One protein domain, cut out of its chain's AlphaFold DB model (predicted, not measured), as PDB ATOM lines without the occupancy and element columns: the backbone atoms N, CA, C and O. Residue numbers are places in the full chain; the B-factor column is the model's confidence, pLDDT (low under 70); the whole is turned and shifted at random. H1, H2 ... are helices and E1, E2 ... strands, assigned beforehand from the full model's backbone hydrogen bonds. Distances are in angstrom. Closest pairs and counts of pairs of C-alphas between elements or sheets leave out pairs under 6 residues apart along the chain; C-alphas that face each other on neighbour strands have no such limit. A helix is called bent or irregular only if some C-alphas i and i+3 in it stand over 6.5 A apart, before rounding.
ATOM      1  N   GLN A   5     231.071 198.712 210.830       96.06
ATOM      2  CA  GLN A   5     231.888 199.917 210.924       96.06
ATOM      3  C   GLN A   5     231.204 200.928 211.848       96.06
ATOM      4  O   GLN A   5     229.987 200.910 212.038       96.06
ATOM      5  N   ALA A   6     232.000 201.809 212.449       96.44
ATOM      6  CA  ALA A   6     231.506 202.863 213.319       96.44
ATOM      7  C   ALA A   6     232.413 204.097 213.262       96.44
ATOM      8  O   ALA A   6     233.620 203.983 213.042       96.44
ATOM      9  N   ARG A   7     231.826 205.282 213.446       96.75
ATOM     10  CA  ARG A   7     232.496 206.579 213.315       96.75
ATOM     11  C   ARG A   7     231.854 207.626 214.215       96.75
ATOM     12  O   ARG A   7     230.634 207.740 214.280       96.75
ATOM     13  N   THR A   8     232.693 208.452 214.823       96.25
ATOM     14  CA  THR A   8     232.305 209.704 215.478       96.25
ATOM     15  C   THR A   8     232.399 210.901 214.528       96.25
ATOM     16  O   THR A   8     233.395 211.040 213.814       96.25
ATOM     17  N   THR A   9     231.423 211.808 214.588       96.00
ATOM     18  CA  THR A   9     231.433 213.119 213.914       96.00
ATOM     19  C   THR A   9     231.064 214.201 214.931       96.00
ATOM     20  O   THR A   9     230.010 214.114 215.552       96.00
ATOM     21  N   LEU A  10     231.896 215.228 215.124       94.81
ATOM     22  CA  LEU A  10     231.498 216.389 215.929       94.81
ATOM     23  C   LEU A  10     230.610 217.304 215.073       94.81
ATOM     24  O   LEU A  10     230.996 217.678 213.966       94.81
ATOM     25  N   LEU A  11     229.417 217.628 215.563       95.56
ATOM     26  CA  LEU A  11     228.452 218.494 214.890       95.56
ATOM     27  C   LEU A  11     228.686 219.973 215.265       95.56
ATOM     28  O   LEU A  11     229.166 220.251 216.367       95.56
ATOM     29  N   PRO A  12     228.289 220.944 214.416       94.12
ATOM     30  CA  PRO A  12     228.502 222.377 214.679       94.12
ATOM     31  C   PRO A  12     227.850 222.919 215.963       94.12
ATOM     32  O   PRO A  12     228.230 223.982 216.441       94.12
ATOM     33  N   ASN A  13     226.879 222.203 216.535       93.94
ATOM     34  CA  ASN A  13     226.235 222.538 217.810       93.94
ATOM     35  C   ASN A  13     226.974 221.973 219.046       93.94
ATOM     36  O   ASN A  13     226.433 222.014 220.149       93.94
ATOM     37  N   GLY A  14     228.169 221.397 218.872       92.75
ATOM     38  CA  GLY A  14     228.960 220.777 219.941       92.75
ATOM     39  C   GLY A  14     228.503 219.372 220.352       92.75
ATOM     40  O   GLY A  14     229.114 218.769 221.236       92.75
ATOM     41  N   GLN A  15     227.458 218.821 219.726       95.56
ATOM     42  CA  GLN A  15     227.055 217.431 219.936       95.56
ATOM     43  C   GLN A  15     227.944 216.482 219.137       95.56
ATOM     44  O   GLN A  15     228.385 216.779 218.030       95.56
ATOM     45  N   LEU A  16     228.175 215.301 219.690       96.06
ATOM     46  CA  LEU A  16     228.890 214.217 219.046       96.06
ATOM     47  C   LEU A  16     227.878 213.256 218.407       96.06
ATOM     48  O   LEU A  16     227.135 212.566 219.103       96.06
ATOM     49  N   GLU A  17     227.861 213.198 217.078       96.75
ATOM     50  CA  GLU A  17     227.210 212.122 216.339       96.75
ATOM     51  C   GLU A  17     228.056 210.848 216.469       96.75
ATOM     52  O   GLU A  17     229.245 210.840 216.145       96.75
ATOM     53  N   PHE A  18     227.440 209.756 216.909       96.94
ATOM     54  CA  PHE A  18     228.001 208.417 216.838       96.94
ATOM     55  C   PHE A  18     227.231 207.597 215.800       96.94
ATOM     56  O   PHE A  18     226.084 207.208 216.020       96.94
ATOM     57  N   SER A  19     227.867 207.333 214.664       97.31
ATOM     58  CA  SER A  19     227.350 206.482 213.593       97.31
ATOM     59  C   SER A  19     227.859 205.046 213.744       97.31
ATOM     60  O   SER A  19     229.056 204.837 213.929       97.31
ATOM     61  N   VAL A  20     226.984 204.056 213.579       96.81
ATOM     62  CA  VAL A  20     227.328 202.631 213.429       96.81
ATOM     63  C   VAL A  20     226.534 202.044 212.265       96.81
ATOM     64  O   VAL A  20     225.358 202.364 212.107       96.81
ATOM     65  N   TRP A  21     227.159 201.223 211.425       96.56
ATOM     66  CA  TRP A  21     226.480 200.595 210.293       96.56
ATOM     67  C   TRP A  21     226.995 199.193 209.996       96.56
ATOM     68  O   TRP A  21     228.148 198.855 210.280       96.56
ATOM     69  N   SER A  22     226.115 198.387 209.409       95.12
ATOM     70  CA  SER A  22     226.488 197.106 208.823       95.12
ATOM     71  C   SER A  22     227.153 197.349 207.466       95.12
ATOM     72  O   SER A  22     226.589 198.026 206.610       95.12
ATOM     73  N   THR A  23     228.357 196.812 207.261       93.06
ATOM     74  CA  THR A  23     229.047 196.787 205.951       93.06
ATOM     75  C   THR A  23     228.636 195.589 205.098       93.06
ATOM     76  O   THR A  23     229.157 195.396 204.003       93.06
ATOM     77  N   ALA A  24     227.700 194.788 205.607       88.12
ATOM     78  CA  ALA A  24     226.908 193.853 204.834       88.12
ATOM     79  C   ALA A  24     226.385 194.500 203.543       88.12
ATOM     80  O   ALA A  24     225.642 195.484 203.606       88.12
ATOM     81  N   GLY A  25     226.744 193.917 202.397       81.25
ATOM     82  CA  GLY A  25     226.036 194.159 201.145       81.25
ATOM     83  C   GLY A  25     224.589 193.664 201.228       81.25
ATOM     84  O   GLY A  25     224.204 192.986 202.181       81.25
ATOM     85  N   SER A  26     223.793 193.995 200.216       74.12
ATOM     86  CA  SER A  26     222.411 193.520 200.070       74.12
ATOM     87  C   SER A  26     222.303 192.090 199.519       74.12
ATOM     88  O   SER A  26     221.215 191.682 199.127       74.12
ATOM     89  N   ASP A  27     223.417 191.358 199.442       78.75
ATOM     90  CA  ASP A  27     223.457 189.970 198.980       78.75
ATOM     91  C   ASP A  27     222.726 189.050 199.975       78.75
ATOM     92  O   ASP A  27     222.770 189.265 201.190       78.75
ATOM     93  N   GLU A  28     222.041 188.026 199.465       63.47
ATOM     94  CA  GLU A  28     220.939 187.360 200.184       63.47
ATOM     95  C   GLU A  28     221.361 186.585 201.454       63.47
ATOM     96  O   GLU A  28     220.539 186.362 202.342       63.47
ATOM     97  N   ASP A  29     222.647 186.244 201.593       81.25
ATOM     98  CA  ASP A  29     223.193 185.476 202.723       81.25
ATOM     99  C   ASP A  29     223.637 186.315 203.937       81.25
ATOM    100  O   ASP A  29     224.076 185.756 204.953       81.25
ATOM    101  N   VAL A  30     223.600 187.655 203.873       83.44
ATOM    102  CA  VAL A  30     224.193 188.458 204.953       83.44
ATOM    103  C   VAL A  30     223.248 188.615 206.147       83.44
ATOM    104  O   VAL A  30     222.275 189.359 206.129       83.44
ATOM    105  N   SER A  31     223.582 187.940 207.245       89.19
ATOM    106  CA  SER A  31     222.833 187.997 208.503       89.19
ATOM    107  C   SER A  31     222.878 189.372 209.183       89.19
ATOM    108  O   SER A  31     223.897 190.073 209.156       89.19
ATOM    109  N   ALA A  32     221.795 189.714 209.887       93.38
ATOM    110  CA  ALA A  32     221.728 190.875 210.773       93.38
ATOM    111  C   ALA A  32     222.716 190.770 211.955       93.38
ATOM    112  O   ALA A  32     223.208 189.693 212.294       93.38
ATOM    113  N   VAL A  33     222.998 191.893 212.616       94.00
ATOM    114  CA  VAL A  33     224.022 191.996 213.668       94.00
ATOM    115  C   VAL A  33     223.450 192.667 214.917       94.00
ATOM    116  O   VAL A  33     222.989 193.803 214.854       94.00
ATOM    117  N   ILE A  34     223.515 192.009 216.077       94.50
ATOM    118  CA  ILE A  34     223.247 192.652 217.372       94.50
ATOM    119  C   ILE A  34     224.482 193.446 217.812       94.50
ATOM    120  O   ILE A  34     225.602 192.945 217.726       94.50
ATOM    121  N   PHE A  35     224.298 194.679 218.291       94.25
ATOM    122  CA  PHE A  35     225.393 195.548 218.729       94.25
ATOM    123  C   PHE A  35     225.118 196.247 220.066       94.25
ATOM    124  O   PHE A  35     223.975 196.390 220.507       94.25
ATOM    125  N   SER A  36     226.198 196.700 220.702       93.06
ATOM    126  CA  SER A  36     226.190 197.365 222.001       93.06
ATOM    127  C   SER A  36     227.305 198.413 222.097       93.06
ATOM    128  O   SER A  36     228.491 198.078 222.071       93.06
ATOM    129  N   LEU A  37     226.926 199.692 222.197       93.56
ATOM    130  CA  LEU A  37     227.835 200.836 222.330       93.56
ATOM    131  C   LEU A  37     228.168 201.117 223.802       93.56
ATOM    132  O   LEU A  37     227.281 201.366 224.620       93.56
ATOM    133  N   ARG A  38     229.455 201.151 224.145       92.50
ATOM    134  CA  ARG A  38     229.959 201.497 225.487       92.50
ATOM    135  C   ARG A  38     231.050 202.560 225.383       92.50
ATOM    136  O   ARG A  38     231.687 202.673 224.340       92.50
ATOM    137  N   SER A  39     231.283 203.330 226.444       92.81
ATOM    138  CA  SER A  39     232.373 204.317 226.512       92.81
ATOM    139  C   SER A  39     233.304 204.023 227.688       92.81
ATOM    140  O   SER A  39     232.849 203.521 228.716       92.81
ATOM    141  N   THR A  40     234.592 204.356 227.572       89.75
ATOM    142  CA  THR A  40     235.503 204.348 228.733       89.75
ATOM    143  C   THR A  40     235.273 205.503 229.694       89.75
ATOM    144  O   THR A  40     235.559 205.358 230.877       89.75
ATOM    145  N   HIS A  41     234.704 206.611 229.216       90.25
ATOM    146  CA  HIS A  41     234.416 207.795 230.025       90.25
ATOM    147  C   HIS A  41     232.913 208.114 229.952       90.25
ATOM    148  O   HIS A  41     232.509 209.115 229.357       90.25
ATOM    149  N   PRO A  42     232.036 207.258 230.511       89.75
ATOM    150  CA  PRO A  42     230.586 207.390 230.356       89.75
ATOM    151  C   PRO A  42     229.989 208.594 231.108       89.75
ATOM    152  O   PRO A  42     228.828 208.928 230.890       89.75
ATOM    153  N   SER A  43     230.774 209.257 231.962       88.75
ATOM    154  CA  SER A  43     230.495 210.570 232.561       88.75
ATOM    155  C   SER A  43     230.710 211.743 231.592       88.75
ATOM    156  O   SER A  43     230.161 212.817 231.816       88.75
ATOM    157  N   HIS A  44     231.475 211.566 230.507       90.94
ATOM    158  CA  HIS A  44     231.773 212.630 229.536       90.94
ATOM    159  C   HIS A  44     230.681 212.774 228.462       90.94
ATOM    160  O   HIS A  44     230.723 213.723 227.681       90.94
ATOM    161  N   PHE A  45     229.706 211.859 228.407       93.38
ATOM    162  CA  PHE A  45     228.725 211.780 227.322       93.38
ATOM    163  C   PHE A  45     227.306 211.520 227.843       93.38
ATOM    164  O   PHE A  45     227.018 210.456 228.391       93.38
ATOM    165  N   ALA A  46     226.387 212.457 227.601       92.81
ATOM    166  CA  ALA A  46     224.957 212.255 227.831       92.81
ATOM    167  C   ALA A  46     224.235 211.941 226.515       92.81
ATOM    168  O   ALA A  46     224.278 212.720 225.568       92.81
ATOM    169  N   LEU A  47     223.547 210.802 226.467       93.19
ATOM    170  CA  LEU A  47     222.756 210.358 225.318       93.19
ATOM    171  C   LEU A  47     221.557 211.293 225.083       93.19
ATOM    172  O   LEU A  47     220.824 211.609 226.022       93.19
ATOM    173  N   VAL A  48     221.377 211.750 223.843       94.00
ATOM    174  CA  VAL A  48     220.360 212.735 223.451       94.00
ATOM    175  C   VAL A  48     219.146 212.022 222.862       94.00
ATOM    176  O   VAL A  48     219.249 211.289 221.879       94.00
ATOM    177  N   GLY A  49     217.976 212.270 223.451       89.88
ATOM    178  CA  GLY A  49     216.722 211.625 223.065       89.88
ATOM    179  C   GLY A  49     216.527 210.244 223.699       89.88
ATOM    180  O   GLY A  49     217.133 209.907 224.714       89.88
ATOM    181  N   SER A  50     215.622 209.457 223.116       81.94
ATOM    182  CA  SER A  50     215.213 208.129 223.601       81.94
ATOM    183  C   SER A  50     215.866 206.958 222.856       81.94
ATOM    184  O   SER A  50     215.584 205.805 223.181       81.94
ATOM    185  N   VAL A  51     216.717 207.229 221.860       84.44
ATOM    186  CA  VAL A  51     217.440 206.189 221.112       84.44
ATOM    187  C   VAL A  51     218.481 205.553 222.031       84.44
ATOM    188  O   VAL A  51     219.174 206.260 222.755       84.44
ATOM    189  N   LEU A  52     218.569 204.224 222.037       84.81
ATOM    190  CA  LEU A  52     219.332 203.462 223.031       84.81
ATOM    191  C   LEU A  52     220.655 202.930 222.447       84.81
ATOM    192  O   LEU A  52     220.734 202.691 221.242       84.81
ATOM    193  N   PRO A  53     221.700 202.736 223.279       91.19
ATOM    194  CA  PRO A  53     223.040 202.368 222.810       91.19
ATOM    195  C   PRO A  53     223.172 200.890 222.402       91.19
ATOM    196  O   PRO A  53     224.219 200.490 221.902       91.19
ATOM    197  N   ASP A  54     222.130 200.087 222.626       92.56
ATOM    198  CA  ASP A  54     222.051 198.669 222.275       92.56
ATOM    199  C   ASP A  54     220.963 198.470 221.215       92.56
ATOM    200  O   ASP A  54     219.862 199.015 221.347       92.56
ATOM    201  N   GLY A  55     221.249 197.684 220.176       94.50
ATOM    202  CA  GLY A  55     220.356 197.533 219.026       94.50
ATOM    203  C   GLY A  55     220.675 196.330 218.139       94.50
ATOM    204  O   GLY A  55     221.570 195.541 218.423       94.50
ATOM    205  N   VAL A  56     219.932 196.213 217.040       95.19
ATOM    206  CA  VAL A  56     220.217 195.301 215.920       95.19
ATOM    207  C   VAL A  56     220.428 196.160 214.676       95.19
ATOM    208  O   VAL A  56     219.770 197.189 214.556       95.19
ATOM    209  N   LEU A  57     221.332 195.759 213.789       95.69
ATOM    210  CA  LEU A  57     221.527 196.325 212.459       95.69
ATOM    211  C   LEU A  57     221.184 195.255 211.425       95.69
ATOM    212  O   LEU A  57     221.771 194.171 211.438       95.69
ATOM    213  N   LEU A  58     220.245 195.556 210.537       95.31
ATOM    214  CA  LEU A  58     220.011 194.793 209.314       95.31
ATOM    215  C   LEU A  58     221.171 195.009 208.312       95.31
ATOM    216  O   LEU A  58     221.993 195.917 208.500       95.31
ATOM    217  N   PRO A  59     221.273 194.201 207.242       93.56
ATOM    218  CA  PRO A  59     222.193 194.464 206.136       93.56
ATOM    219  C   PRO A  59     222.045 195.885 205.582       93.56
ATOM    220  O   PRO A  59     220.932 196.394 205.462       93.56
ATOM    221  N   GLY A  60     223.168 196.562 205.325       93.50
ATOM    222  CA  GLY A  60     223.206 197.976 204.937       93.50
ATOM    223  C   GLY A  60     222.651 198.996 205.954       93.50
ATOM    224  O   GLY A  60     222.734 200.198 205.697       93.50
ATOM    225  N   GLU A  61     222.092 198.588 207.102       95.62
ATOM    226  CA  GLU A  61     221.487 199.529 208.052       95.62
ATOM    227  C   GLU A  61     222.558 200.402 208.723       95.62
ATOM    228  O   GLU A  61     223.517 199.896 209.313       95.62
ATOM    229  N   LYS A  62     222.346 201.725 208.696       96.12
ATOM    230  CA  LYS A  62     223.066 202.709 209.512       96.12
ATOM    231  C   LYS A  62     222.169 203.202 210.646       96.12
ATOM    232  O   LYS A  62     221.070 203.693 210.402       96.12
ATOM    233  N   ARG A  63     222.690 203.193 211.876       96.44
ATOM    234  CA  ARG A  63     222.126 203.918 213.022       96.44
ATOM    235  C   ARG A  63     223.028 205.066 213.445       96.44
ATOM    236  O   ARG A  63     224.250 204.939 213.479       96.44
ATOM    237  N   THR A  64     222.394 206.171 213.815       96.94
ATOM    238  CA  THR A  64     223.033 207.346 214.406       96.94
ATOM    239  C   THR A  64     222.505 207.530 215.828       96.94
ATOM    240  O   THR A  64     221.298 207.473 216.068       96.94
ATOM    241  N   LEU A  65     223.415 207.772 216.768       96.19
ATOM    242  CA  LEU A  65     223.145 208.178 218.144       96.19
ATOM    243  C   LEU A  65     223.729 209.578 218.351       96.19
ATOM    244  O   LEU A  65     224.852 209.842 217.930       96.19
ATOM    245  N   LEU A  66     222.990 210.475 218.999       97.00
ATOM    246  CA  LEU A  66     223.476 211.817 219.329       97.00
ATOM    247  C   LEU A  66     223.897 211.864 220.800       97.00
ATOM    248  O   LEU A  66     223.162 211.401 221.673       97.00
ATOM    249  N   LEU A  67     225.074 212.423 221.078       96.12
ATOM    250  CA  LEU A  67     225.663 212.519 222.413       96.12
ATOM    251  C   LEU A  67     226.021 213.979 222.731       96.12
ATOM    252  O   LEU A  67     226.787 214.610 222.009       96.12
ATOM    253  N   ASN A  68     225.526 214.516 223.841       95.38
ATOM    254  CA  ASN A  68     226.029 215.765 224.412       95.38
ATOM    255  C   ASN A  68     227.385 215.492 225.073       95.38
ATOM    256  O   ASN A  68     227.466 214.651 225.974       95.38
ATOM    257  N   VAL A  69     228.427 216.220 224.670       94.00
ATOM    258  CA  VAL A  69     229.732 216.198 225.345       94.00
ATOM    259  C   VAL A  69     229.640 217.035 226.626       94.00
ATOM    260  O   VAL A  69     229.302 218.216 226.587       94.00
ATOM    261  N   LEU A  70     229.921 216.426 227.776       91.31
ATOM    262  CA  LEU A  70     229.816 217.057 229.092       91.31
ATOM    263  C   LEU A  70     231.155 217.684 229.507       91.31
ATOM    264  O   LEU A  70     231.915 217.125 230.300       91.31
ATOM    265  N   SER A  71     231.417 218.887 228.990       73.69
ATOM    266  CA  SER A  71     232.670 219.649 229.159       73.69
ATOM    267  C   SER A  71     233.134 219.855 230.611       73.69
ATOM    268  O   SER A  71     234.306 220.142 230.843       73.69
ATOM    269  N   GLY A  72     232.235 219.718 231.592       66.19
ATOM    270  CA  GLY A  72     232.543 219.859 233.018       66.19
ATOM    271  C   GLY A  72     233.269 218.669 233.660       66.19
ATOM    272  O   GLY A  72     233.863 218.855 234.719       66.19
ATOM    273  N   SER A  73     233.242 217.475 233.049       54.25
ATOM    274  CA  SER A  73     233.953 216.296 233.580       54.25
ATOM    275  C   SER A  73     235.429 216.317 233.175       54.25
ATOM    276  O   SER A  73     236.308 216.294 234.030       54.25
ATOM    277  N   ALA A  74     235.698 216.474 231.875       50.91
ATOM    278  CA  ALA A  74     237.026 216.274 231.293       50.91
ATOM    279  C   ALA A  74     238.132 217.199 231.838       50.91
ATOM    280  O   ALA A  74     239.292 216.822 231.784       50.91
ATOM    281  N   ARG A  75     237.809 218.392 232.364       49.25
ATOM    282  CA  ARG A  75     238.826 219.264 232.986       49.25
ATOM    283  C   ARG A  75     239.295 218.750 234.350       49.25
ATOM    284  O   ARG A  75     240.495 218.657 234.575       49.25
ATOM    285  N   ARG A  76     238.363 218.371 235.234       49.94
ATOM    286  CA  ARG A  76     238.686 218.030 236.633       49.94
ATOM    287  C   ARG A  76     239.621 216.829 236.744       49.94
ATOM    288  O   ARG A  76     240.516 216.844 237.578       49.94
ATOM    289  N   ASP A  77     239.425 215.824 235.895       48.34
ATOM    290  CA  ASP A  77     240.224 214.597 235.929       48.34
ATOM    291  C   ASP A  77     241.626 214.784 235.309       48.34
ATOM    292  O   ASP A  77     242.535 214.014 235.612       48.34
ATOM    293  N   CYS A  78     241.840 215.820 234.483       45.12
ATOM    294  CA  CYS A  78     243.164 216.168 233.955       45.12
ATOM    295  C   CYS A  78     244.011 216.952 234.968       45.12
ATOM    296  O   CYS A  78     245.200 216.666 235.118       45.12
ATOM    297  N   PHE A 223     247.911 209.588 224.976       50.06
ATOM    298  CA  PHE A 223     246.791 208.980 224.234       50.06
ATOM    299  C   PHE A 223     245.746 208.305 225.138       50.06
ATOM    300  O   PHE A 223     244.577 208.237 224.760       50.06
ATOM    301  N   LEU A 224     246.130 207.867 226.343       54.75
ATOM    302  CA  LEU A 224     245.230 207.218 227.304       54.75
ATOM    303  C   LEU A 224     244.185 208.170 227.919       54.75
ATOM    304  O   LEU A 224     243.185 207.695 228.452       54.75
ATOM    305  N   GLN A 225     244.378 209.492 227.823       71.25
ATOM    306  CA  GLN A 225     243.425 210.497 228.321       71.25
ATOM    307  C   GLN A 225     242.280 210.800 227.340       71.25
ATOM    308  O   GLN A 225     241.291 211.416 227.728       71.25
ATOM    309  N   SER A 226     242.385 210.395 226.068       84.50
ATOM    310  CA  SER A 226     241.312 210.602 225.084       84.50
ATOM    311  C   SER A 226     240.224 209.535 225.249       84.50
ATOM    312  O   SER A 226     240.532 208.352 225.099       84.50
ATOM    313  N   PRO A 227     238.950 209.889 225.510       90.88
ATOM    314  CA  PRO A 227     237.877 208.905 225.575       90.88
ATOM    315  C   PRO A 227     237.721 208.087 224.294       90.88
ATOM    316  O   PRO A 227     237.900 208.573 223.177       90.88
ATOM    317  N   TYR A 228     237.314 206.832 224.452       92.88
ATOM    318  CA  TYR A 228     237.060 205.935 223.335       92.88
ATOM    319  C   TYR A 228     235.774 205.151 223.549       92.88
ATOM    320  O   TYR A 228     235.350 204.868 224.675       92.88
ATOM    321  N   PHE A 229     235.138 204.841 222.429       94.19
ATOM    322  CA  PHE A 229     233.941 204.032 222.364       94.19
ATOM    323  C   PHE A 229     234.290 202.620 221.919       94.19
ATOM    324  O   PHE A 229     235.163 202.414 221.078       94.19
ATOM    325  N   PHE A 230     233.548 201.660 222.447       93.12
ATOM    326  CA  PHE A 230     233.545 200.286 221.984       93.12
ATOM    327  C   PHE A 230     232.181 199.984 221.369       93.12
ATOM    328  O   PHE A 230     231.163 200.108 222.052       93.12
ATOM    329  N   VAL A 231     232.159 199.546 220.113       93.81
ATOM    330  CA  VAL A 231     230.996 198.887 219.513       93.81
ATOM    331  C   VAL A 231     231.248 197.395 219.568       93.81
ATOM    332  O   VAL A 231     231.962 196.836 218.737       93.81
ATOM    333  N   TYR A 232     230.669 196.754 220.569       91.62
ATOM    334  CA  TYR A 232     230.592 195.304 220.618       91.62
ATOM    335  C   TYR A 232     229.527 194.825 219.650       91.62
ATOM    336  O   TYR A 232     228.460 195.433 219.584       91.62
ATOM    337  N   TYR A 233     229.796 193.749 218.916       93.00
ATOM    338  CA  TYR A 233     228.831 193.200 217.976       93.00
ATOM    339  C   TYR A 233     228.891 191.672 217.892       93.00
ATOM    340  O   TYR A 233     229.923 191.055 218.161       93.00
ATOM    341  N   GLY A 234     227.767 191.075 217.504       91.31
ATOM    342  CA  GLY A 234     227.641 189.654 217.207       91.31
ATOM    343  C   GLY A 234     226.672 189.417 216.059       91.31
ATOM    344  O   GLY A 234     225.630 190.067 215.973       91.31
ATOM    345  N   GLN A 235     227.034 188.513 215.157       91.69
ATOM    346  CA  GLN A 235     226.170 188.098 214.056       91.69
ATOM    347  C   GLN A 235     224.971 187.315 214.618       91.69
ATOM    348  O   GLN A 235     225.136 186.478 215.502       91.69
ATOM    349  N   LEU A 236     223.762 187.627 214.149       90.25
ATOM    350  CA  LEU A 236     222.546 186.848 214.397       90.25
ATOM    351  C   LEU A 236     222.394 185.773 213.310       90.25
ATOM    352  O   LEU A 236     223.057 185.849 212.279       90.25
ATOM    353  N   GLY A 237     221.498 184.806 213.507       87.06
ATOM    354  CA  GLY A 237     221.129 183.872 212.439       87.06
ATOM    355  C   GLY A 237     220.367 184.532 211.286       87.06
ATOM    356  O   GLY A 237     219.864 185.654 211.411       87.06
ATOM    357  N   ASN A 238     220.276 183.822 210.160       85.50
ATOM    358  CA  ASN A 238     219.567 184.290 208.968       85.50
ATOM    359  C   ASN A 238     218.042 184.270 209.182       85.50
ATOM    360  O   ASN A 238     217.483 183.296 209.680       85.50
ATOM    361  N   GLY A 239     217.364 185.347 208.777       85.50
ATOM    362  CA  GLY A 239     215.904 185.462 208.814       85.50
ATOM    363  C   GLY A 239     215.315 186.190 210.033       85.50
ATOM    364  O   GLY A 239     215.907 186.303 211.112       85.50
ATOM    365  N   ASP A 240     214.087 186.682 209.853       90.69
ATOM    366  CA  ASP A 240     213.410 187.596 210.782       90.69
ATOM    367  C   ASP A 240     213.166 187.025 212.182       90.69
ATOM    368  O   ASP A 240     212.982 187.793 213.131       90.69
ATOM    369  N   ALA A 241     213.148 185.701 212.349       89.88
ATOM    370  CA  ALA A 241     212.922 185.065 213.645       89.88
ATOM    371  C   ALA A 241     213.993 185.495 214.664       89.88
ATOM    372  O   ALA A 241     213.665 185.948 215.765       89.88
ATOM    373  N   TYR A 242     215.265 185.443 214.264       87.56
ATOM    374  CA  TYR A 242     216.401 185.793 215.112       87.56
ATOM    375  C   TYR A 242     216.462 187.299 215.401       87.56
ATOM    376  O   TYR A 242     216.665 187.694 216.551       87.56
ATOM    377  N   VAL A 243     216.172 188.141 214.401       91.56
ATOM    378  CA  VAL A 243     216.018 189.600 214.568       91.56
ATOM    379  C   VAL A 243     214.915 189.918 215.581       91.56
ATOM    380  O   VAL A 243     215.124 190.689 216.519       91.56
ATOM    381  N   ASN A 244     213.746 189.284 215.454       92.50
ATOM    382  CA  ASN A 244     212.619 189.493 216.361       92.50
ATOM    383  C   ASN A 244     212.910 189.026 217.794       92.50
ATOM    384  O   ASN A 244     212.457 189.670 218.743       92.50
ATOM    385  N   ILE A 245     213.645 187.926 217.986       88.94
ATOM    386  CA  ILE A 245     214.043 187.465 219.326       88.94
ATOM    387  C   ILE A 245     215.085 188.418 219.931       88.94
ATOM    388  O   ILE A 245     214.923 188.829 221.082       88.94
ATOM    389  N   ALA A 246     216.083 188.853 219.154       88.88
ATOM    390  CA  ALA A 246     217.077 189.834 219.589       88.88
ATOM    391  C   ALA A 246     216.427 191.166 220.008       88.88
ATOM    392  O   ALA A 246     216.715 191.675 221.092       88.88
ATOM    393  N   LEU A 247     215.483 191.697 219.222       91.19
ATOM    394  CA  LEU A 247     214.733 192.914 219.564       91.19
ATOM    395  C   LEU A 247     213.862 192.740 220.823       91.19
ATOM    396  O   LEU A 247     213.825 193.635 221.672       91.19
ATOM    397  N   LYS A 248     213.199 191.586 220.995       90.88
ATOM    398  CA  LYS A 248     212.436 191.260 222.219       90.88
ATOM    399  C   LYS A 248     213.338 191.183 223.454       90.88
ATOM    400  O   LYS A 248     212.932 191.643 224.522       90.88
ATOM    401  N   TRP A 249     214.546 190.635 223.322       87.00
ATOM    402  CA  TRP A 249     215.531 190.595 224.404       87.00
ATOM    403  C   TRP A 249     216.068 191.987 224.746       87.00
ATOM    404  O   TRP A 249     215.997 192.388 225.905       87.00
ATOM    405  N   ILE A 250     216.507 192.757 223.745       87.75
ATOM    406  CA  ILE A 250     216.975 194.140 223.917       87.75
ATOM    407  C   ILE A 250     215.928 194.965 224.675       87.75
ATOM    408  O   ILE A 250     216.257 195.602 225.675       87.75
ATOM    409  N   LYS A 251     214.651 194.885 224.275       87.81
ATOM    410  CA  LYS A 251     213.550 195.566 224.969       87.81
ATOM    411  C   LYS A 251     213.411 195.121 226.435       87.81
ATOM    412  O   LYS A 251     213.249 195.966 227.311       87.81
ATOM    413  N   ARG A 252     213.515 193.818 226.722       86.50
ATOM    414  CA  ARG A 252     213.451 193.272 228.091       86.50
ATOM    415  C   ARG A 252     214.593 193.792 228.971       86.50
ATOM    416  O   ARG A 252     214.348 194.173 230.115       86.50
ATOM    417  N   GLU A 253     215.820 193.855 228.456       82.44
ATOM    418  CA  GLU A 253     216.957 194.404 229.211       82.44
ATOM    419  C   GLU A 253     216.856 195.922 229.397       82.44
ATOM    420  O   GLU A 253     217.165 196.429 230.474       82.44
ATOM    421  N   GLN A 254     216.343 196.649 228.402       83.06
ATOM    422  CA  GLN A 254     216.046 198.079 228.525       83.06
ATOM    423  C   GLN A 254     214.988 198.342 229.610       83.06
ATOM    424  O   GLN A 254     215.165 199.233 230.441       83.06
ATOM    425  N   GLU A 255     213.922 197.538 229.670       85.56
ATOM    426  CA  GLU A 255     212.903 197.621 230.725       85.56
ATOM    427  C   GLU A 255     213.492 197.331 232.116       85.56
ATOM    428  O   GLU A 255     213.263 198.114 233.046       85.56
ATOM    429  N   LYS A 256     214.315 196.279 232.264       84.56
ATOM    430  CA  LYS A 256     215.060 195.998 233.509       84.56
ATOM    431  C   LYS A 256     215.971 197.161 233.904       84.56
ATOM    432  O   LYS A 256     215.934 197.588 235.059       84.56
ATOM    433  N   TYR A 257     216.754 197.699 232.967       82.00
ATOM    434  CA  TYR A 257     217.662 198.822 233.206       82.00
ATOM    435  C   TYR A 257     216.902 200.066 233.678       82.00
ATOM    436  O   TYR A 257     217.263 200.669 234.690       82.00
ATOM    437  N   ILE A 258     215.806 200.425 233.001       84.25
ATOM    438  CA  ILE A 258     214.967 201.574 233.365       84.25
ATOM    439  C   ILE A 258     214.350 201.374 234.757       84.25
ATOM    440  O   ILE A 258     214.341 202.309 235.559       84.25
ATOM    441  N   GLN A 259     213.875 200.169 235.089       86.75
ATOM    442  CA  GLN A 259     213.374 199.857 236.433       86.75
ATOM    443  C   GLN A 259     214.480 199.921 237.498       86.75
ATOM    444  O   GLN A 259     214.262 200.496 238.565       86.75
ATOM    445  N   GLY A 260     215.669 199.382 237.216       85.75
ATOM    446  CA  GLY A 260     216.835 199.447 238.099       85.75
ATOM    447  C   GLY A 260     217.274 200.887 238.363       85.75
ATOM    448  O   GLY A 260     217.420 201.287 239.517       85.75
ATOM    449  N   ARG A 261     217.375 201.709 237.310       85.62
ATOM    450  CA  ARG A 261     217.713 203.134 237.413       85.62
ATOM    451  C   ARG A 261     216.644 203.929 238.169       85.62
ATOM    452  O   ARG A 261     217.007 204.774 238.978       85.62
ATOM    453  N   LYS A 262     215.350 203.625 237.994       89.12
ATOM    454  CA  LYS A 262     214.255 204.215 238.797       89.12
ATOM    455  C   LYS A 262     214.345 203.838 240.284       89.12
ATOM    456  O   LYS A 262     214.129 204.698 241.133       89.12
ATOM    457  N   LYS A 263     214.697 202.588 240.612       90.44
ATOM    458  CA  LYS A 263     214.924 202.146 242.003       90.44
ATOM    459  C   LYS A 263     216.142 202.842 242.627       90.44
ATOM    460  O   LYS A 263     216.040 203.340 243.744       90.44
ATOM    461  N   ALA A 264     217.252 202.943 241.892       86.81
ATOM    462  CA  ALA A 264     218.444 203.670 242.332       86.81
ATOM    463  C   ALA A 264     218.165 205.172 242.536       86.81
ATOM    464  O   ALA A 264     218.539 205.721 243.567       86.81
ATOM    465  N   LEU A 265     217.442 205.813 241.608       90.31
ATOM    466  CA  LEU A 265     217.008 207.212 241.712       90.31
ATOM    467  C   LEU A 265     216.224 207.468 243.001       90.31
ATOM    468  O   LEU A 265     216.568 208.379 243.751       90.31
ATOM    469  N   LYS A 266     215.221 206.627 243.283       94.06
ATOM    470  CA  LYS A 266     214.429 206.712 244.512       94.06
ATOM    471  C   LYS A 266     215.310 206.568 245.763       94.06
ATOM    472  O   LYS A 266     215.188 207.374 246.674       94.06
ATOM    473  N   HIS A 267     216.240 205.612 245.786       92.81
ATOM    474  CA  HIS A 267     217.128 205.424 246.937       92.81
ATOM    475  C   HIS A 267     218.111 206.593 247.150       92.81
ATOM    476  O   HIS A 267     218.420 206.947 248.290       92.81
ATOM    477  N   LEU A 268     218.597 207.228 246.077       91.56
ATOM    478  CA  LEU A 268     219.435 208.430 246.174       91.56
ATOM    479  C   LEU A 268     218.640 209.624 246.723       91.56
ATOM    480  O   LEU A 268     219.145 210.329 247.594       91.56
ATOM    481  N   GLN A 269     217.378 209.781 246.306       94.62
ATOM    482  CA  GLN A 269     216.448 210.776 246.860       94.62
ATOM    483  C   GLN A 269     216.170 210.534 248.350       94.62
ATOM    484  O   GLN A 269     216.328 211.446 249.157       94.62
ATOM    485  N   GLU A 270     215.835 209.299 248.733       95.75
ATOM    486  CA  GLU A 270     215.582 208.901 250.128       95.75
ATOM    487  C   GLU A 270     216.813 209.045 251.040       95.75
ATOM    488  O   GLU A 270     216.661 209.170 252.252       95.75
ATOM    489  N   SER A 271     218.028 209.037 250.479       95.25
ATOM    490  CA  SER A 271     219.284 209.180 251.229       95.25
ATOM    491  C   SER A 271     219.977 210.538 251.070       95.25
ATOM    492  O   SER A 271     221.086 210.703 251.579       95.25
ATOM    493  N   GLY A 272     219.354 211.506 250.383       95.44
ATOM    494  CA  GLY A 272     219.901 212.856 250.182       95.44
ATOM    495  C   GLY A 272     221.211 212.907 249.381       95.44
ATOM    496  O   GLY A 272     221.979 213.855 249.519       95.44
ATOM    497  N   LYS A 273     221.505 211.878 248.577       93.38
ATOM    498  CA  LYS A 273     222.762 211.749 247.823       93.38
ATOM    499  C   LYS A 273     222.628 212.317 246.415       93.38
ATOM    500  O   LYS A 273     221.553 212.275 245.821       93.38
ATOM    501  N   SER A 274     223.746 212.791 245.856       90.31
ATOM    502  CA  SER A 274     223.771 213.309 244.484       90.31
ATOM    503  C   SER A 274     223.326 212.262 243.456       90.31
ATOM    504  O   SER A 274     223.560 211.060 243.607       90.31
ATOM    505  N   TYR A 275     222.736 212.736 242.362       86.19
ATOM    506  CA  TYR A 275     222.338 211.912 241.225       86.19
ATOM    507  C   TYR A 275     223.526 211.369 240.413       86.19
ATOM    508  O   TYR A 275     223.335 210.455 239.613       86.19
ATOM    509  N   ASP A 276     224.747 211.854 240.660       82.94
ATOM    510  CA  ASP A 276     225.987 211.385 240.015       82.94
ATOM    511  C   ASP A 276     226.283 209.896 240.290       82.94
ATOM    512  O   ASP A 276     226.983 209.241 239.522       82.94
ATOM    513  N   TYR A 277     225.707 209.331 241.358       80.69
ATOM    514  CA  TYR A 277     225.789 207.900 241.680       80.69
ATOM    515  C   TYR A 277     224.851 207.013 240.836       80.69
ATOM    516  O   TYR A 277     224.843 205.791 241.007       80.69
ATOM    517  N   LEU A 278     224.040 207.580 239.935       84.00
ATOM    518  CA  LEU A 278     223.234 206.799 238.996       84.00
ATOM    519  C   LEU A 278     224.127 206.114 237.948       84.00
ATOM    520  O   LEU A 278     224.941 206.791 237.320       84.00
ATOM    521  N   PRO A 279     223.919 204.816 237.643       78.75
ATOM    522  CA  PRO A 279     224.601 204.164 236.529       78.75
ATOM    523  C   PRO A 279     224.391 204.936 235.210       78.75
ATOM    524  O   PRO A 279     223.234 205.153 234.822       78.75
ATOM    525  N   PRO A 280     225.461 205.351 234.504       80.69
ATOM    526  CA  PRO A 280     225.337 206.101 233.257       80.69
ATOM    527  C   PRO A 280     224.820 205.218 232.110       80.69
ATOM    528  O   PRO A 280     224.962 203.994 232.130       80.69
ATOM    529  N   LEU A 281     224.202 205.848 231.104       78.19
ATOM    530  CA  LEU A 281     223.551 205.155 229.977       78.19
ATOM    531  C   LEU A 281     224.551 204.422 229.071       78.19
ATOM    532  O   LEU A 281     224.305 203.288 228.676       78.19
ATOM    533  N   LEU A 282     225.701 205.038 228.794       74.62
ATOM    534  CA  LEU A 282     226.806 204.456 228.018       74.62
ATOM    535  C   LEU A 282     227.739 203.598 228.892       74.62
ATOM    536  O   LEU A 282     228.951 203.625 228.696       74.62
ATOM    537  N   GLY A 283     227.173 202.922 229.898       65.12
ATOM    538  CA  GLY A 283     227.870 202.462 231.101       65.12
ATOM    539  C   GLY A 283     229.069 201.533 230.897       65.12
ATOM    540  O   GLY A 283     229.392 201.111 229.792       65.12
ATOM    541  N   ASN A 284     229.737 201.207 232.006       52.06
ATOM    542  CA  ASN A 284     230.979 200.429 232.007       52.06
ATOM    543  C   ASN A 284     230.859 199.128 231.176       52.06
ATOM    544  O   ASN A 284     229.783 198.516 231.184       52.06
ATOM    545  N   PRO A 285     231.945 198.674 230.510       45.78
ATOM    546  CA  PRO A 285     231.938 197.510 229.623       45.78
ATOM    547  C   PRO A 285     231.168 196.301 230.170       45.78
ATOM    548  O   PRO A 285     231.257 195.947 231.352       45.78
ATOM    549  N   VAL A 286     230.376 195.684 229.287       49.28
ATOM    550  CA  VAL A 286     229.439 194.616 229.650       49.28
ATOM    551  C   VAL A 286     230.203 193.409 230.196       49.28
ATOM    552  O   VAL A 286     231.347 193.141 229.831       49.28
ATOM    553  N   ARG A 287     229.562 192.677 231.111       43.47
ATOM    554  CA  ARG A 287     230.197 191.728 232.036       43.47
ATOM    555  C   ARG A 287     231.032 190.613 231.387       43.47
ATOM    556  O   ARG A 287     231.872 190.048 232.079       43.47
ATOM    557  N   TRP A 288     230.847 190.328 230.096       45.44
ATOM    558  CA  TRP A 288     231.649 189.364 229.334       45.44
ATOM    559  C   TRP A 288     233.096 189.810 229.076       45.44
ATOM    560  O   TRP A 288     233.993 188.970 229.094       45.44
ATOM    561  N   LEU A 289     233.369 191.112 228.942       37.62
ATOM    562  CA  LEU A 289     234.744 191.618 228.788       37.62
ATOM    563  C   LEU A 289     235.612 191.453 230.031       37.62
ATOM    564  O   LEU A 289     236.837 191.466 229.939       37.62
ATOM    565  N   LYS A 290     234.994 191.185 231.182       39.03
ATOM    566  CA  LYS A 290     235.710 190.837 232.413       39.03
ATOM    567  C   LYS A 290     236.466 189.498 232.325       39.03
ATOM    568  O   LYS A 290     237.234 189.187 233.228       39.03
ATOM    569  N   ASN A 291     236.261 188.744 231.239       36.66
ATOM    570  CA  ASN A 291     237.002 187.534 230.875       36.66
ATOM    571  C   ASN A 291     237.957 187.756 229.673       36.66
ATOM    572  O   ASN A 291     238.521 186.792 229.152       36.66
ATOM    573  N   MET A 292     238.113 188.998 229.199       34.47
ATOM    574  CA  MET A 292     239.132 189.394 228.216       34.47
ATOM    575  C   MET A 292     240.293 190.108 228.919       34.47
ATOM    576  O   MET A 292     241.429 189.655 228.802       34.47
ATOM    577  N   ASP A 293     239.998 191.137 229.721       36.41
ATOM    578  CA  ASP A 293     241.013 191.955 230.397       36.41
ATOM    579  C   ASP A 293     241.217 191.527 231.858       36.41
ATOM    580  O   ASP A 293     240.396 191.805 232.738       36.41
ATOM    581  N   GLY A 294     242.344 190.869 232.142       31.95
ATOM    582  CA  GLY A 294     242.657 190.311 233.466       31.95
ATOM    583  C   GLY A 294     243.036 191.321 234.562       31.95
ATOM    584  O   GLY A 294     243.340 190.902 235.676       31.95
ATOM    585  N   SER A 295     243.056 192.628 234.273       32.25
ATOM    586  CA  SER A 295     243.789 193.634 235.066       32.25
ATOM    587  C   SER A 295     243.000 194.892 235.471       32.25
ATOM    588  O   SER A 295     243.582 195.805 236.055       32.25
ATOM    589  N   ILE A 296     241.685 194.972 235.223       37.25
ATOM    590  CA  ILE A 296     240.899 196.171 235.584       37.25
ATOM    591  C   ILE A 296     240.768 196.302 237.115       37.25
ATOM    592  O   ILE A 296     240.083 195.512 237.778       37.25
ATOM    593  N   ILE A 297     241.416 197.336 237.661       35.12
ATOM    594  CA  ILE A 297     241.512 197.648 239.096       35.12
ATOM    595  C   ILE A 297     240.117 197.868 239.708       35.12
ATOM    596  O   ILE A 297     239.249 198.525 239.132       35.12
ATOM    597  N   ARG A 298     239.887 197.316 240.908       38.50
ATOM    598  CA  ARG A 298     238.598 197.400 241.616       38.50
ATOM    599  C   ARG A 298     238.571 198.573 242.601       38.50
ATOM    600  O   ARG A 298     239.154 198.475 243.676       38.50
ATOM    601  N   SER A 299     237.802 199.619 242.308       38.03
ATOM    602  CA  SER A 299     237.381 200.589 243.327       38.03
ATOM    603  C   SER A 299     236.295 199.970 244.223       38.03
ATOM    604  O   SER A 299     235.217 199.582 243.769       38.03
ATOM    605  N   CYS A 300     236.582 199.818 245.520       33.97
ATOM    606  CA  CYS A 300     235.745 199.010 246.420       33.97
ATOM    607  C   CYS A 300     234.355 199.597 246.733       33.97
ATOM    608  O   CYS A 300     233.483 198.858 247.182       33.97
ATOM    609  N   SER A 301     234.122 200.887 246.478       39.22
ATOM    610  CA  SER A 301     232.870 201.591 246.797       39.22
ATOM    611  C   SER A 301     231.675 201.219 245.906       39.22
ATOM    612  O   SER A 301     230.531 201.330 246.342       39.22
ATOM    613  N   PHE A 302     231.904 200.743 244.678       42.25
ATOM    614  CA  PHE A 302     230.835 200.530 243.688       42.25
ATOM    615  C   PHE A 302     230.107 199.175 243.779       42.25
ATOM    616  O   PHE A 302     229.212 198.909 242.981       42.25
ATOM    617  N   GLN A 303     230.432 198.311 244.750       44.69
ATOM    618  CA  GLN A 303     229.883 196.944 244.814       44.69
ATOM    619  C   GLN A 303     228.352 196.870 244.990       44.69
ATOM    620  O   GLN A 303     227.744 195.883 244.576       44.69
ATOM    621  N   LEU A 304     227.725 197.902 245.568       41.56
ATOM    622  CA  LEU A 304     226.272 197.963 245.792       41.56
ATOM    623  C   LEU A 304     225.463 198.261 244.519       41.56
ATOM    624  O   LEU A 304     224.310 197.844 244.415       41.56
ATOM    625  N   TYR A 305     226.054 198.935 243.530       45.81
ATOM    626  CA  TYR A 305     225.399 199.235 242.256       45.81
ATOM    627  C   TYR A 305     225.826 198.199 241.218       45.81
ATOM    628  O   TYR A 305     226.774 198.395 240.458       45.81
ATOM    629  N   GLN A 306     225.141 197.049 241.230       51.59
ATOM    630  CA  GLN A 306     225.455 195.934 240.334       51.59
ATOM    631  C   GLN A 306     225.467 196.371 238.861       51.59
ATOM    632  O   GLN A 306     224.641 197.174 238.423       51.59
ATOM    633  N   GLN A 307     226.395 195.798 238.087       53.16
ATOM    634  CA  GLN A 307     226.474 196.024 236.642       53.16
ATOM    635  C   GLN A 307     225.116 195.683 235.998       53.16
ATOM    636  O   GLN A 307     224.605 194.594 236.257       53.16
ATOM    637  N   PRO A 308     224.543 196.566 235.156       41.41
ATOM    638  CA  PRO A 308     223.135 196.486 234.751       41.41
ATOM    639  C   PRO A 308     222.744 195.280 233.885       41.41
ATOM    640  O   PRO A 308     221.561 195.100 233.615       41.41
ATOM    641  N   TYR A 309     223.715 194.472 233.457       48.28
ATOM    642  CA  TYR A 309     223.516 193.311 232.598       48.28
ATOM    643  C   TYR A 309     223.989 192.035 233.310       48.28
ATOM    644  O   TYR A 309     225.082 191.965 233.887       48.28
ATOM    645  N   SER A 310     223.133 191.022 233.275       48.00
ATOM    646  CA  SER A 310     223.216 189.740 233.978       48.00
ATOM    647  C   SER A 310     224.280 188.788 233.403       48.00
ATOM    648  O   SER A 310     224.807 189.001 232.312       48.00
ATOM    649  N   LYS A 311     224.634 187.713 234.134       55.09
ATOM    650  CA  LYS A 311     225.602 186.693 233.653       55.09
ATOM    651  C   LYS A 311     225.148 186.021 232.344       55.09
ATOM    652  O   LYS A 311     225.981 185.633 231.539       55.09
ATOM    653  N   SER A 312     223.843 185.921 232.133       49.38
ATOM    654  CA  SER A 312     223.183 185.432 230.920       49.38
ATOM    655  C   SER A 312     223.529 186.258 229.678       49.38
ATOM    656  O   SER A 312     223.959 185.701 228.672       49.38
ATOM    657  N   SER A 313     223.471 187.591 229.777       52.41
ATOM    658  CA  SER A 313     223.897 188.506 228.703       52.41
ATOM    659  C   SER A 313     225.350 188.287 228.256       52.41
ATOM    660  O   SER A 313     225.713 188.651 227.142       52.41
ATOM    661  N   ALA A 314     226.182 187.676 229.111       55.75
ATOM    662  CA  ALA A 314     227.560 187.324 228.798       55.75
ATOM    663  C   ALA A 314     227.701 185.999 228.020       55.75
ATOM    664  O   ALA A 314     228.661 185.881 227.259       55.75
ATOM    665  N   ARG A 315     226.759 185.039 228.134       56.72
ATOM    666  CA  ARG A 315     226.745 183.834 227.271       56.72
ATOM    667  C   ARG A 315     226.582 184.229 225.797       56.72
ATOM    668  O   ARG A 315     227.326 183.737 224.954       56.72
ATOM    669  N   MET A 316     225.744 185.231 225.496       51.00
ATOM    670  CA  MET A 316     225.529 185.709 224.119       51.00
ATOM    671  C   MET A 316     226.776 186.267 223.400       51.00
ATOM    672  O   MET A 316     226.763 186.448 222.183       51.00
ATOM    673  N   PHE A 317     227.869 186.527 224.115       53.41
ATOM    674  CA  PHE A 317     229.125 186.987 223.517       53.41
ATOM    675  C   PHE A 317     230.310 186.072 223.873       53.41
ATOM    676  O   PHE A 317     231.470 186.479 223.816       53.41
ATOM    677  N   ALA A 318     230.028 184.814 224.233       56.09
ATOM    678  CA  ALA A 318     231.044 183.811 224.527       56.09
ATOM    679  C   ALA A 318     231.938 183.506 223.307       56.09
ATOM    680  O   ALA A 318     231.486 183.496 222.160       56.09
ATOM    681  N   ARG A 319     233.218 183.198 223.570       48.97
ATOM    682  CA  ARG A 319     234.290 183.052 222.560       48.97
ATOM    683  C   ARG A 319     234.072 181.969 221.486       48.97
ATOM    684  O   ARG A 319     234.830 181.948 220.530       48.97
ATOM    685  N   ARG A 320     233.080 181.080 221.624       48.44
ATOM    686  CA  ARG A 320     232.795 179.995 220.657       48.44
ATOM    687  C   ARG A 320     231.984 180.439 219.427       48.44
ATOM    688  O   ARG A 320     231.721 179.625 218.552       48.44
ATOM    689  N   ARG A 321     231.558 181.704 219.370       57.31
ATOM    690  CA  ARG A 321     230.702 182.236 218.300       57.31
ATOM    691  C   ARG A 321     231.528 182.881 217.191       57.31
ATOM    692  O   ARG A 321     232.094 183.959 217.381       57.31
ATOM    693  N   HIS A 322     231.547 182.240 216.026       60.44
ATOM    694  CA  HIS A 322     232.021 182.850 214.787       60.44
ATOM    695  C   HIS A 322     231.217 184.132 214.483       60.44
ATOM    696  O   HIS A 322     230.019 184.195 214.737       60.44
ATOM    697  N   GLY A 323     231.879 185.176 213.975       70.06
ATOM    698  CA  GLY A 323     231.233 186.449 213.607       70.06
ATOM    699  C   GLY A 323     231.097 187.499 214.726       70.06
ATOM    700  O   GLY A 323     230.733 188.638 214.430       70.06
ATOM    701  N   ASN A 324     231.432 187.180 215.982       84.62
ATOM    702  CA  ASN A 324     231.513 188.173 217.065       84.62
ATOM    703  C   ASN A 324     232.747 189.085 216.935       84.62
ATOM    704  O   ASN A 324     233.797 188.663 216.451       84.62
ATOM    705  N   GLY A 325     232.651 190.330 217.416       88.62
ATOM    706  CA  GLY A 325     233.774 191.268 217.391       88.62
ATOM    707  C   GLY A 325     233.585 192.544 218.216       88.62
ATOM    708  O   GLY A 325     232.589 192.740 218.916       88.62
ATOM    709  N   CYS A 326     234.584 193.423 218.132       91.25
ATOM    710  CA  CYS A 326     234.572 194.754 218.731       91.25
ATOM    711  C   CYS A 326     235.234 195.761 217.784       91.25
ATOM    712  O   CYS A 326     236.316 195.494 217.264       91.25
ATOM    713  N   VAL A 327     234.612 196.925 217.596       92.00
ATOM    714  CA  VAL A 327     235.226 198.090 216.943       92.00
ATOM    715  C   VAL A 327     235.548 199.131 218.011       92.00
ATOM    716  O   VAL A 327     234.646 199.579 218.724       92.00
ATOM    717  N   ILE A 328     236.813 199.540 218.115       93.62
ATOM    718  CA  ILE A 328     237.219 200.684 218.941       93.62
ATOM    719  C   ILE A 328     237.134 201.948 218.085       93.62
ATOM    720  O   ILE A 328     237.789 202.042 217.050       93.62
ATOM    721  N   VAL A 329     236.349 202.927 218.531       94.25
ATOM    722  CA  VAL A 329     236.224 204.241 217.889       94.25
ATOM    723  C   VAL A 329     236.794 205.298 218.842       94.25
ATOM    724  O   VAL A 329     236.146 205.623 219.843       94.25
ATOM    725  N   PRO A 330     238.007 205.823 218.595       93.12
ATOM    726  CA  PRO A 330     238.589 206.860 219.437       93.12
ATOM    727  C   PRO A 330     237.842 208.180 219.237       93.12
ATOM    728  O   PRO A 330     237.729 208.666 218.110       93.12
ATOM    729  N   TRP A 331     237.383 208.804 220.323       91.88
ATOM    730  CA  TRP A 331     236.920 210.184 220.264       91.88
ATOM    731  C   TRP A 331     238.095 211.112 220.526       91.88
ATOM    732  O   TRP A 331     238.568 211.266 221.651       91.88
TER     733      TRP A 331
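AT A GLANCE: This is residues 5 to 78 and 223 to 331 of the 663 residues of an uncharacterized protein of Trypanosoma rangeli (UniProt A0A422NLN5). Two strongly twisted sheets of four strands lie face to face as a sandwich, and the long helix H2 runs over edge strand E5 of the second sheet and on past it. From the far end of H2, residues 271 to 286 fold back toward the sheets; the stretch with the short helices H3, H4 and H5 follows, and in it residues 293 to 301 stick out. The printed part has 183 residues with five named helices and eight named strands, in the order E1 E2 E3 E4 E5 E6 H1 E7 H2 H3 H4 H5 E8, and its class is mixed, helices and strands. Both sheets are antiparallel, ordered E1 E2 E6 E4 and E5 E3 E7 E8. The whole is compact, with a radius of gyration of the C-alphas of 17.2 A and spans of 55 by 38 by 33 A.

HOW THE PARTS SIT: Start at E1, residues 5 to 10, which forms a hairpin with E2, residues 15 to 22; look at N 7 and O 19, 2.8 A apart and within hydrogen-bond range. E2 is antiparallel to E6, residues 62 to 69, with N 18 and O 65 at 2.8 A. E6 is also antiparallel to the edge strand E4, residues 45 to 48, with N 48 and O 66 at 2.8 A. In the second sheet E3, residues 33 to 39, is antiparallel to E5, residues 54 to 57, with N 35 and O 55 at 2.9 A. E3 is also antiparallel to E7, residues 228 to 235, with N 36 and O 232 at 2.8 A, and E7 to E8, residues 325 to 330, with N 231 and O 327 at 2.8 A. Between the sheets, the closest C-alphas of E1 and E8 are those of Arg 7 and Val 329, 6.3 A apart. The facing parts are 9.9 A centre to centre, their strands at 12 degrees. H2, residues 240 to 270, is on the second sheet at a height of 8.5 A, two layers, a helix on one face of a sheet. It lies over E5 and runs along the strands, at 9 degrees to E5 on the local plane; their closest C-alphas, Gly 55 and Ile 250, are 6.8 A apart. H3, residues 287 to 291, touches H5, residues 311 to 315, where the C-alphas of Trp 288 and Ala 314 come closest at 4.6 A. H1, residues 71 to 78, and H4, residues 300 to 304, touch no helix and are not on either sheet. Every O i to N i+4 pair is within hydrogen-bond range in H2; the counts are 0 of 4 in H1 and 0 of 1 in each of H3, H4 and H5, while O i to N i+3 pairs within range are 2 of 5 in H1, 2 of 2 in H3, 0 of 2 in H4 and 2 of 2 in H5.

IN THESE COORDINATES: Find C-alpha 5 at (231.888, 199.917, 210.924), where E1 begins; it is 17.2 A long. E2 is 23.2 A, E3 19.7 A, E6 21.8 A and E7 22.9 A; E4 and E5 are short. H1 is neither bent nor irregular, but only just: C-alphas 72 and 75 are 6.3 A apart. H2 runs 44.8 A from C-alpha 240 at (213.410, 187.596, 210.782). H3 and H5 have five residues each, as has H4, which is irregular, with C-alphas 301 and 304 7.6 A apart. E8, 16.4 A long, ends with C-alpha 330 at (238.589, 206.860, 219.437).

THE WHOLE: The C-alphas farthest apart, those of Asp 27 and Gly 272, are 56.2 A apart. Residues 79 to 222 are not printed, and C-alphas 78 and 223 are 12.6 A apart across the cut. Of the links that are printed whole, H2 to H3 is long. The mean pLDDT of the printed part is 78.4; it is under 70 at residue 28, residues 72 to 78, 223 to 224 and 283 to 322.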